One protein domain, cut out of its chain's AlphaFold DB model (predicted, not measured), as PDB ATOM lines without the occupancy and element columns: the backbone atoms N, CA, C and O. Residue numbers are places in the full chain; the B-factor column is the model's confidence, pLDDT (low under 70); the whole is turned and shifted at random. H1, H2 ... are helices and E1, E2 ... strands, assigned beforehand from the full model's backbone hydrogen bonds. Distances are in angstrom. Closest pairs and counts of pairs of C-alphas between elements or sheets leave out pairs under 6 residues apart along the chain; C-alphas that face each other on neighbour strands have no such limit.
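Overview. This is residues 36 to 123 of the 213 residues of an uncharacterized protein of Cellvibrio japonicus (strain Ueda107) (UniProt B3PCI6). A twisted five-stranded sheet, curled like part of a barrel, wraps round one helix, H1, on one face: two layers. The 88 printed residues run H1, E1, E2, E3, E4, E5; the sheet, E1 to E5 in order, is a meander, each strand the antiparallel neighbour of the one before. The class is mixed, the whole compact, radius of gyration of the C-alphas 13.2 A, spans 43 by 25 by 22 A.

Arrangement. H1, residues 41 to 57, has every O i to N i+4 pair within hydrogen-bond range. Its closest C-alphas to E5, residues 119 to 121, are Val 52 and Trp 119, 6.6 A. E1, residues 64 to 67, and E2, residues 74 to 85, pair through N 66 and O 75, 2.8 A. E2 bends by 63 degrees at residue 82. N 83 and O 90 of E3, residues 88 to 99, are 2.9 A apart. E4, residues 102 to 113, has O 107 2.9 A from N 95 and N 112 2.9 A from O 120.

Along the chain. H1 begins at C-alpha 41 (146.040, 228.525, 168.943) and measures 24.5 A; E3 measures 34.3 A. E5 ends at C-alpha 121 (136.450, 215.086, 175.223).

Size, cuts and confidence. The printed part has no cut and no long link. Residues 122 to 123 are under pLDDT 70.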
ATOM      1  N   VAL A  36     134.920 230.775 172.208       82.50
ATOM      2  CA  VAL A  36     135.892 229.701 171.963       82.50
ATOM      3  C   VAL A  36     136.658 229.939 170.659       82.50
ATOM      4  O   VAL A  36     137.869 229.743 170.632       82.50
ATOM      5  N   SER A  37     135.988 230.403 169.596       79.12
ATOM      6  CA  SER A  37     136.642 230.724 168.314       79.12
ATOM      7  C   SER A  37     137.519 231.980 168.354       79.12
ATOM      8  O   SER A  37     138.306 232.187 167.437       79.12
ATOM      9  N   GLU A  38     137.409 232.804 169.400       86.31
ATOM     10  CA  GLU A  38     138.290 233.963 169.617       86.31
ATOM     11  C   GLU A  38     139.634 233.587 170.268       86.31
ATOM     12  O   GLU A  38     140.537 234.423 170.323       86.31
ATOM     13  N   LEU A  39     139.783 232.359 170.777       83.19
ATOM     14  CA  LEU A  39     141.041 231.895 171.358       83.19
ATOM     15  C   LEU A  39     142.102 231.742 170.262       83.19
ATOM     16  O   LEU A  39     141.864 231.096 169.240       83.19
ATOM     17  N   SER A  40     143.304 232.278 170.502       87.44
ATOM     18  CA  SER A  40     144.465 231.958 169.669       87.44
ATOM     19  C   SER A  40     144.803 230.463 169.782       87.44
ATOM     20  O   SER A  40     144.432 229.791 170.750       87.44
ATOM     21  N   SER A  41     145.557 229.911 168.828       79.31
ATOM     22  CA  SER A  41     146.040 228.525 168.943       79.31
ATOM     23  C   SER A  41     146.860 228.306 170.226       79.31
ATOM     24  O   SER A  41     146.774 227.241 170.839       79.31
ATOM     25  N   ALA A  42     147.614 229.323 170.660       88.44
ATOM     26  CA  ALA A  42     148.397 229.290 171.894       88.44
ATOM     27  C   ALA A  42     147.502 229.348 173.145       88.44
ATOM     28  O   ALA A  42     147.703 228.562 174.075       88.44
ATOM     29  N   ASP A  43     146.488 230.218 173.153       89.75
ATOM     30  CA  ASP A  43     145.473 230.282 174.208       89.75
ATOM     31  C   ASP A  43     144.751 228.937 174.346       89.75
ATOM     32  O   ASP A  43     144.595 228.413 175.450       89.75
ATOM     33  N   PHE A  44     144.343 228.340 173.223       84.25
ATOM     34  CA  PHE A  44     143.637 227.063 173.211       84.25
ATOM     35  C   PHE A  44     144.510 225.919 173.747       84.25
ATOM     36  O   PHE A  44     144.050 225.096 174.541       84.25
ATOM     37  N   GLN A  45     145.794 225.884 173.382       84.31
ATOM     38  CA  GLN A  45     146.740 224.906 173.918       84.31
ATOM     39  C   GLN A  45     146.920 225.053 175.437       84.31
ATOM     40  O   GLN A  45     146.900 224.050 176.158       84.31
ATOM     41  N   GLN A  46     147.052 226.283 175.938       91.88
ATOM     42  CA  GLN A  46     147.158 226.552 177.375       91.88
ATOM     43  C   GLN A  46     145.873 226.189 178.124       91.88
ATOM     44  O   GLN A  46     145.935 225.577 179.194       91.88
ATOM     45  N   LEU A  47     144.706 226.499 177.552       91.38
ATOM     46  CA  LEU A  47     143.415 226.091 178.096       91.38
ATOM     47  C   LEU A  47     143.321 224.566 178.206       91.38
ATOM     48  O   LEU A  47     142.912 224.065 179.252       91.38
ATOM     49  N   ASN A  48     143.748 223.824 177.181       87.75
ATOM     50  CA  ASN A  48     143.752 222.360 177.205       87.75
ATOM     51  C   ASN A  48     144.653 221.804 178.312       87.75
ATOM     52  O   ASN A  48     144.223 220.951 179.088       87.75
ATOM     53  N   GLN A  49     145.878 222.320 178.442       90.56
ATOM     54  CA  GLN A  49     146.784 221.925 179.527       90.56
ATOM     55  C   GLN A  49     146.173 222.227 180.900       90.56
ATOM     56  O   GLN A  49     146.203 221.394 181.808       90.56
ATOM     57  N   ARG A  50     145.554 223.403 181.046       94.06
ATOM     58  CA  ARG A  50     144.885 223.797 182.283       94.06
ATOM     59  C   ARG A  50     143.697 222.892 182.599       94.06
ATOM     60  O   ARG A  50     143.546 222.488 183.751       94.06
ATOM     61  N   ALA A  51     142.887 222.556 181.598       91.75
ATOM     62  CA  ALA A  51     141.755 221.651 181.729       91.75
ATOM     63  C   ALA A  51     142.208 220.259 182.187       91.75
ATOM     64  O   ALA A  51     141.630 219.734 183.132       91.75
ATOM     65  N   VAL A  52     143.282 219.706 181.612       93.12
ATOM     66  CA  VAL A  52     143.871 218.426 182.052       93.12
ATOM     67  C   VAL A  52     144.251 218.471 183.533       93.12
ATOM     68  O   VAL A  52     143.828 217.610 184.303       93.12
ATOM     69  N   THR A  53     144.965 219.508 183.975       95.94
ATOM     70  CA  THR A  53     145.334 219.662 185.393       95.94
ATOM     71  C   THR A  53     144.107 219.737 186.303       95.94
ATOM     72  O   THR A  53     144.075 219.123 187.371       95.94
ATOM     73  N   ILE A  54     143.064 220.461 185.885       95.75
ATOM     74  CA  ILE A  54     141.802 220.564 186.629       95.75
ATOM     75  C   ILE A  54     141.109 219.200 186.719       95.75
ATOM     76  O   ILE A  54     140.660 218.805 187.798       95.75
ATOM     77  N   LEU A  55     141.047 218.471 185.605       94.62
ATOM     78  CA  LEU A  55     140.441 217.146 185.528       94.62
ATOM     79  C   LEU A  55     141.161 216.129 186.414       94.62
ATOM     80  O   LEU A  55     140.486 215.306 187.024       94.62
ATOM     81  N   GLU A  56     142.477 216.219 186.578       95.44
ATOM     82  CA  GLU A  56     143.193 215.344 187.509       95.44
ATOM     83  C   GLU A  56     142.967 215.750 188.972       95.44
ATOM     84  O   GLU A  56     142.564 214.935 189.807       95.44
ATOM     85  N   GLN A  57     143.194 217.027 189.287       96.75
ATOM     86  CA  GLN A  57     143.490 217.453 190.659       96.75
ATOM     87  C   GLN A  57     142.326 218.144 191.369       96.75
ATOM     88  O   GLN A  57     142.288 218.198 192.597       96.75
ATOM     89  N   THR A  58     141.387 218.732 190.628       96.69
ATOM     90  CA  THR A  58     140.351 219.573 191.240       96.69
ATOM     91  C   THR A  58     139.194 218.700 191.735       96.69
ATOM     92  O   THR A  58     138.666 217.901 190.954       96.69
ATOM     93  N   PRO A  59     138.766 218.823 193.006       96.31
ATOM     94  CA  PRO A  59     137.570 218.149 193.503       96.31
ATOM     95  C   PRO A  59     136.319 218.552 192.722       96.31
ATOM     96  O   PRO A  59     136.229 219.664 192.196       96.31
ATOM     97  N   ASP A  60     135.335 217.660 192.681       96.25
ATOM     98  CA  ASP A  60     134.040 217.986 192.090       96.25
ATOM     99  C   ASP A  60     133.404 219.187 192.814       96.25
ATOM    100  O   ASP A  60     133.633 219.430 194.000       96.25
ATOM    101  N   LYS A  61     132.595 219.948 192.077       95.94
ATOM    102  CA  LYS A  61     131.885 221.165 192.495       95.94
ATOM    103  C   LYS A  61     132.780 222.370 192.824       95.94
ATOM    104  O   LYS A  61     132.256 223.437 193.139       95.94
ATOM    105  N   LYS A  62     134.107 222.255 192.696       97.31
ATOM    106  CA  LYS A  62     135.030 223.383 192.874       97.31
ATOM    107  C   LYS A  62     135.264 224.114 191.552       97.31
ATOM    108  O   LYS A  62     135.810 223.553 190.607       97.31
ATOM    109  N   VAL A  63     134.875 225.389 191.500       97.06
ATOM    110  CA  VAL A  63     135.111 226.254 190.336       97.06
ATOM    111  C   VAL A  63     136.573 226.692 190.303       97.06
ATOM    112  O   VAL A  63     137.137 227.120 191.310       97.06
ATOM    113  N   THR A  64     137.173 226.636 189.122       97.88
ATOM    114  CA  THR A  64     138.488 227.214 188.833       97.88
ATOM    115  C   THR A  64     138.351 228.282 187.758       97.88
ATOM    116  O   THR A  64     137.398 228.268 186.981       97.88
ATOM    117  N   ARG A  65     139.286 229.234 187.724       97.19
ATOM    118  CA  ARG A  65     139.327 230.302 186.723       97.19
ATOM    119  C   ARG A  65     140.653 230.251 185.976       97.19
ATOM    120  O   ARG A  65     141.697 230.002 186.581       97.19
ATOM    121  N   TRP A  66     140.588 230.501 184.681       96.75
ATOM    122  CA  TRP A  66     141.720 230.733 183.799       96.75
ATOM    123  C   TRP A  66     141.406 231.937 182.911       96.75
ATOM    124  O   TRP A  66     140.238 232.220 182.642       96.75
ATOM    125  N   GLN A  67     142.429 232.673 182.499       96.94
ATOM    126  CA  GLN A  67     142.295 233.786 181.571       96.94
ATOM    127  C   GLN A  67     143.311 233.598 180.456       96.94
ATOM    128  O   GLN A  67     144.481 233.329 180.725       96.94
ATOM    129  N   ALA A  68     142.826 233.724 179.231       94.19
ATOM    130  CA  ALA A  68     143.610 233.667 178.022       94.19
ATOM    131  C   ALA A  68     144.551 234.884 177.949       94.19
ATOM    132  O   ALA A  68     144.054 236.015 178.034       94.19
ATOM    133  N   PRO A  69     145.875 234.675 177.832       92.00
ATOM    134  CA  PRO A  69     146.837 235.766 177.713       92.00
ATOM    135  C   PRO A  69     146.588 236.676 176.509       92.00
ATOM    136  O   PRO A  69     146.677 237.894 176.662       92.00
ATOM    137  N   ASP A  70     146.239 236.111 175.349       88.62
ATOM    138  CA  ASP A  70     146.184 236.882 174.101       88.62
ATOM    139  C   ASP A  70     144.781 237.445 173.838       88.62
ATOM    140  O   ASP A  70     144.595 238.638 173.604       88.62
ATOM    141  N   SER A  71     143.762 236.585 173.876       87.75
ATOM    142  CA  SER A  71     142.386 236.944 173.490       87.75
ATOM    143  C   SER A  71     141.599 237.691 174.573       87.75
ATOM    144  O   SER A  71     140.513 238.219 174.299       87.75
ATOM    145  N   GLY A  72     142.101 237.715 175.814       92.06
ATOM    146  CA  GLY A  72     141.437 238.316 176.974       92.06
ATOM    147  C   GLY A  72     140.202 237.551 177.475       92.06
ATOM    148  O   GLY A  72     139.529 238.008 178.403       92.06
ATOM    149  N   VAL A  73     139.895 236.386 176.893       94.12
ATOM    150  CA  VAL A  73     138.781 235.524 177.306       94.12
ATOM    151  C   VAL A  73     139.057 234.939 178.694       94.12
ATOM    152  O   VAL A  73     140.090 234.330 178.952       94.12
ATOM    153  N   THR A  74     138.110 235.090 179.614       97.50
ATOM    154  CA  THR A  74     138.094 234.391 180.903       97.50
ATOM    155  C   THR A  74     137.276 233.110 180.784       97.50
ATOM    156  O   THR A  74     136.130 233.147 180.344       97.50
ATOM    157  N   VAL A  75     137.810 232.002 181.295       96.38
ATOM    158  CA  VAL A  75     137.116 230.715 181.387       96.38
ATOM    159  C   VAL A  75     136.994 230.293 182.848       96.38
ATOM    160  O   VAL A  75     137.990 230.171 183.565       96.38
ATOM    161  N   LYS A  76     135.766 230.050 183.306       97.94
ATOM    162  CA  LYS A  76     135.490 229.353 184.567       97.94
ATOM    163  C   LYS A  76     135.198 227.889 184.270       97.94
ATOM    164  O   LYS A  76     134.340 227.596 183.445       97.94
ATOM    165  N   ILE A  77     135.886 226.982 184.953       96.25
ATOM    166  CA  ILE A  77     135.771 225.536 184.742       96.25
ATOM    167  C   ILE A  77     135.273 224.892 186.032       96.25
ATOM    168  O   ILE A  77     135.875 225.064 187.097       96.25
ATOM    169  N   LEU A  78     134.175 224.149 185.928       96.88
ATOM    170  CA  LEU A  78     133.515 223.450 187.025       96.88
ATOM    171  C   LEU A  78     133.431 221.950 186.715       96.88
ATOM    172  O   LEU A  78     132.559 221.538 185.944       96.88
ATOM    173  N   PRO A  79     134.273 221.107 187.333       96.19
ATOM    174  CA  PRO A  79     134.049 219.667 187.367       96.19
ATOM    175  C   PRO A  79     132.790 219.379 188.184       96.19
ATOM    176  O   PRO A  79     132.745 219.671 189.373       96.19
ATOM    177  N   LYS A  80     131.734 218.855 187.564       93.75
ATOM    178  CA  LYS A  80     130.463 218.557 188.241       93.75
ATOM    179  C   LYS A  80     130.481 217.203 188.934       93.75
ATOM    180  O   LYS A  80     129.941 217.087 190.030       93.75
ATOM    181  N   LEU A  81     131.020 216.199 188.248       91.12
ATOM    182  CA  LEU A  81     130.919 214.802 188.649       91.12
ATOM    183  C   LEU A  81     132.052 213.985 188.036       91.12
ATOM    184  O   LEU A  81     132.234 214.030 186.819       91.12
ATOM    185  N   ARG A  82     132.740 213.194 188.858       94.06
ATOM    186  CA  ARG A  82     133.609 212.088 188.447       94.06
ATOM    187  C   ARG A  82     132.801 210.787 188.382       94.06
ATOM    188  O   ARG A  82     132.050 210.476 189.301       94.06
ATOM    189  N   TYR A  83     132.949 210.035 187.299       91.44
ATOM    190  CA  TYR A  83     132.266 208.759 187.071       91.44
ATOM    191  C   TYR A  83     133.137 207.819 186.231       91.44
ATOM    192  O   TYR A  83     134.258 208.167 185.861       91.44
ATOM    193  N   ARG A  84     132.644 206.607 185.961       86.62
ATOM    194  CA  ARG A  84     133.285 205.658 185.048       86.62
ATOM    195  C   ARG A  84     132.350 205.294 183.905       86.62
ATOM    196  O   ARG A  84     131.169 205.059 184.144       86.62
ATOM    197  N   GLU A  85     132.896 205.197 182.702       79.12
ATOM    198  CA  GLU A  85     132.188 204.779 181.490       79.12
ATOM    199  C   GLU A  85     133.080 203.826 180.697       79.12
ATOM    200  O   GLU A  85     134.253 204.119 180.469       79.12
ATOM    201  N   ALA A  86     132.560 202.649 180.334       80.31
ATOM    202  CA  ALA A  86     133.327 201.595 179.657       80.31
ATOM    203  C   ALA A  86     134.686 201.278 180.332       80.31
ATOM    204  O   ALA A  86     135.687 201.022 179.672       80.31
ATOM    205  N   GLY A  87     134.731 201.340 181.669       85.25
ATOM    206  CA  GLY A  87     135.948 201.124 182.462       85.25
ATOM    207  C   GLY A  87     136.884 202.336 182.569       85.25
ATOM    208  O   GLY A  87     137.739 202.343 183.456       85.25
ATOM    209  N   ASN A  88     136.680 203.375 181.759       88.06
ATOM    210  CA  ASN A  88     137.482 204.593 181.749       88.06
ATOM    211  C   ASN A  88     137.013 205.597 182.801       88.06
ATOM    212  O   ASN A  88     135.826 205.695 183.110       88.06
ATOM    213  N   GLU A  89     137.952 206.363 183.353       94.25
ATOM    214  CA  GLU A  89     137.638 207.472 184.252       94.25
ATOM    215  C   GLU A  89     137.101 208.663 183.454       94.25
ATOM    216  O   GLU A  89     137.730 209.101 182.496       94.25
ATOM    217  N   CYS A  90     135.964 209.210 183.873       91.25
ATOM    218  CA  CYS A  90     135.276 210.295 183.193       91.25
ATOM    219  C   CYS A  90     134.909 211.418 184.153       91.25
ATOM    220  O   CYS A  90     134.690 211.207 185.350       91.25
ATOM    221  N   ARG A  91     134.802 212.636 183.621       93.69
ATOM    222  CA  ARG A  91     134.273 213.791 184.341       93.69
ATOM    223  C   ARG A  91     133.287 214.560 183.482       93.69
ATOM    224  O   ARG A  91     133.553 214.860 182.320       93.69
ATOM    225  N   ARG A  92     132.161 214.932 184.088       90.06
ATOM    226  CA  ARG A  92     131.247 215.929 183.531       90.06
ATOM    227  C   ARG A  92     131.714 217.300 183.984       90.06
ATOM    228  O   ARG A  92     131.947 217.512 185.174       90.06
ATOM    229  N   THR A  93     131.837 218.232 183.058       89.81
ATOM    230  CA  THR A  93     132.405 219.559 183.299       89.81
ATOM    231  C   THR A  93     131.541 220.640 182.668       89.81
ATOM    232  O   THR A  93     130.907 220.405 181.643       89.81
ATOM    233  N   LEU A  94     131.505 221.818 183.286       90.88
ATOM    234  CA  LEU A  94     130.967 223.034 182.683       90.88
ATOM    235  C   LEU A  94     132.094 224.033 182.474       90.88
ATOM    236  O   LEU A  94     132.881 224.283 183.389       90.88
ATOM    237  N   PHE A  95     132.127 224.622 181.289       91.00
ATOM    238  CA  PHE A  95     133.025 225.703 180.925       91.00
ATOM    239  C   PHE A  95     132.180 226.939 180.658       91.00
ATOM    240  O   PHE A  95     131.320 226.920 179.784       91.00
ATOM    241  N   ASN A  96     132.416 228.002 181.416       94.00
ATOM    242  CA  ASN A  96     131.787 229.298 181.217       94.00
ATOM    243  C   ASN A  96     132.841 230.276 180.689       94.00
ATOM    244  O   ASN A  96     133.756 230.662 181.418       94.00
ATOM    245  N   PHE A  97     132.726 230.626 179.414       91.81
ATOM    246  CA  PHE A  97     133.570 231.589 178.722       91.81
ATOM    247  C   PHE A  97     132.958 232.975 178.878       91.81
ATOM    248  O   PHE A  97     131.744 233.125 178.809       91.81
ATOM    249  N   SER A  98     133.780 233.990 179.105       94.38
ATOM    250  CA  SER A  98     133.333 235.371 179.286       94.38
ATOM    251  C   SER A  98     134.409 236.348 178.831       94.38
ATOM    252  O   SER A  98     135.602 236.075 178.968       94.38
ATOM    253  N   LYS A  99     133.996 237.503 178.316       93.81
ATOM    254  CA  LYS A  99     134.874 238.603 177.908       93.81
ATOM    255  C   LYS A  99     134.124 239.923 178.128       93.81
ATOM    256  O   LYS A  99     132.896 239.916 178.042       93.81
ATOM    257  N   PRO A 100     134.796 241.041 178.466       90.56
ATOM    258  CA  PRO A 100     134.111 242.323 178.604       90.56
ATOM    259  C   PRO A 100     133.290 242.652 177.353       90.56
ATOM    260  O   PRO A 100     133.754 242.408 176.243       90.56
ATOM    261  N   GLN A 101     132.094 243.215 177.551       84.38
ATOM    262  CA  GLN A 101     131.166 243.616 176.480       84.38
ATOM    263  C   GLN A 101     130.623 242.462 175.616       84.38
ATOM    264  O   GLN A 101     129.992 242.725 174.599       84.38
ATOM    265  N   ARG A 102     130.838 241.205 176.024       80.81
ATOM    266  CA  ARG A 102     130.310 240.006 175.363       80.81
ATOM    267  C   ARG A 102     129.510 239.174 176.354       80.81
ATOM    268  O   ARG A 102     129.856 239.133 177.543       80.81
ATOM    269  N   SER A 103     128.480 238.474 175.894       78.00
ATOM    270  CA  SER A 103     127.765 237.547 176.774       78.00
ATOM    271  C   SER A 103     128.596 236.328 177.114       78.00
ATOM    272  O   SER A 103     129.380 235.816 176.317       78.00
ATOM    273  N   ALA A 104     128.389 235.836 178.332       86.44
ATOM    274  CA  ALA A 104     129.031 234.614 178.763       86.44
ATOM    275  C   ALA A 104     128.401 233.398 178.070       86.44
ATOM    276  O   ALA A 104     127.181 233.244 178.034       86.44
ATOM    277  N   GLU A 105     129.242 232.491 177.588       81.19
ATOM    278  CA  GLU A 105     128.830 231.257 176.927       81.19
ATOM    279  C   GLU A 105     129.121 230.069 177.839       81.19
ATOM    280  O   GLU A 105     130.225 229.954 178.372       81.19
ATOM    281  N   THR A 106     128.149 229.175 178.030       82.88
ATOM    282  CA  THR A 106     128.328 227.992 178.886       82.88
ATOM    283  C   THR A 106     128.196 226.712 178.078       82.88
ATOM    284  O   THR A 106     127.176 226.493 177.430       82.88
ATOM    285  N   TYR A 107     129.211 225.854 178.176       79.31
ATOM    286  CA  TYR A 107     129.289 224.574 177.479       79.31
ATOM    287  C   TYR A 107     129.490 223.429 178.470       79.31
ATOM    288  O   TYR A 107     130.331 223.516 179.372       79.31
ATOM    289  N   GLY A 108     128.720 222.355 178.301       81.81
ATOM    290  CA  GLY A 108     128.911 221.102 179.024       81.81
ATOM    291  C   GLY A 108     129.746 220.103 178.234       81.81
ATOM    292  O   GLY A 108     129.451 219.841 177.071       81.81
ATOM    293  N   PHE A 109     130.752 219.509 178.880       81.75
ATOM    294  CA  PHE A 109     131.563 218.444 178.291       81.75
ATOM    295  C   PHE A 109     131.633 217.228 179.205       81.75
ATOM    296  O   PHE A 109     131.901 217.342 180.407       81.75
ATOM    297  N   ASN A 110     131.459 216.055 178.604       83.31
ATOM    298  CA  ASN A 110     131.920 214.796 179.167       83.31
ATOM    299  C   ASN A 110     133.340 214.552 178.640       83.31
ATOM    300  O   ASN A 110     133.598 214.631 177.438       83.31
ATOM    301  N   ILE A 111     134.284 214.353 179.553       88.25
ATOM    302  CA  ILE A 111     135.702 214.188 179.234       88.25
ATOM    303  C   ILE A 111     136.166 212.916 179.926       88.25
ATOM    304  O   ILE A 111     136.044 212.813 181.145       88.25
ATOM    305  N   CYS A 112     136.677 211.957 179.163       88.44
ATOM    306  CA  CYS A 112     137.103 210.654 179.662       88.44
ATOM    307  C   CYS A 112     138.579 210.415 179.378       88.44
ATOM    308  O   CYS A 112     139.116 210.902 178.384       88.44
ATOM    309  N   LYS A 113     139.241 209.639 180.235       91.06
ATOM    310  CA  LYS A 113     140.551 209.069 179.934       91.06
ATOM    311  C   LYS A 113     140.414 208.032 178.822       91.06
ATOM    312  O   LYS A 113     139.434 207.295 178.761       91.06
ATOM    313  N   ASN A 114     141.384 208.002 177.925       86.25
ATOM    314  CA  ASN A 114     141.520 206.961 176.918       86.25
ATOM    315  C   ASN A 114     142.319 205.763 177.464       86.25
ATOM    316  O   ASN A 114     142.721 205.762 178.631       86.25
ATOM    317  N   ALA A 115     142.564 204.755 176.622       86.81
ATOM    318  CA  ALA A 115     143.346 203.577 177.002       86.81
ATOM    319  C   ALA A 115     144.784 203.932 177.435       86.81
ATOM    320  O   ALA A 115     145.349 203.267 178.299       86.81
ATOM    321  N   GLU A 116     145.352 205.017 176.902       88.88
ATOM    322  CA  GLU A 116     146.660 205.556 177.292       88.88
ATOM    323  C   GLU A 116     146.598 206.500 178.513       88.88
ATOM    324  O   GLU A 116     147.588 207.151 178.848       88.88
ATOM    325  N   GLY A 117     145.442 206.620 179.175       88.94
ATOM    326  CA  GLY A 117     145.240 207.461 180.356       88.94
ATOM    327  C   GLY A 117     145.118 208.964 180.077       88.94
ATOM    328  O   GLY A 117     145.072 209.756 181.020       88.94
ATOM    329  N   LYS A 118     145.049 209.388 178.811       88.94
ATOM    330  CA  LYS A 118     144.922 210.799 178.416       88.94
ATOM    331  C   LYS A 118     143.466 211.237 178.405       88.94
ATOM    332  O   LYS A 118     142.619 210.554 177.834       88.94
ATOM    333  N   TRP A 119     143.182 212.404 178.980       88.88
ATOM    334  CA  TRP A 119     141.860 213.017 178.890       88.88
ATOM    335  C   TRP A 119     141.545 213.430 177.458       88.88
ATOM    336  O   TRP A 119     142.305 214.153 176.817       88.88
ATOM    337  N   GLN A 120     140.376 213.018 177.001       82.81
ATOM    338  CA  GLN A 120     139.800 213.386 175.724       82.81
ATOM    339  C   GLN A 120     138.340 213.748 175.951       82.81
ATOM    340  O   GLN A 120     137.628 213.076 176.703       82.81
ATOM    341  N   VAL A 121     137.888 214.830 175.317       78.00
ATOM    342  CA  VAL A 121     136.450 215.086 175.223       78.00
ATOM    343  C   VAL A 121     135.872 213.854 174.551       78.00
ATOM    344  O   VAL A 121     136.328 213.486 173.467       78.00
ATOM    345  N   THR A 122     134.932 213.177 175.209       67.12
ATOM    346  CA  THR A 122     134.250 212.064 174.554       67.12
ATOM    347  C   THR A 122     133.663 212.636 173.281       67.12
ATOM    348  O   THR A 122     132.942 213.636 173.357       67.12
ATOM    349  N   GLN A 123     134.009 212.063 172.126       55.16
ATOM    350  CA  GLN A 123     133.331 212.391 170.882       55.16
ATOM    351  C   GLN A 123     131.873 212.003 171.080       55.16
ATOM    352  O   GLN A 123     131.475 210.867 170.841       55.16
TER     353      GLN A 123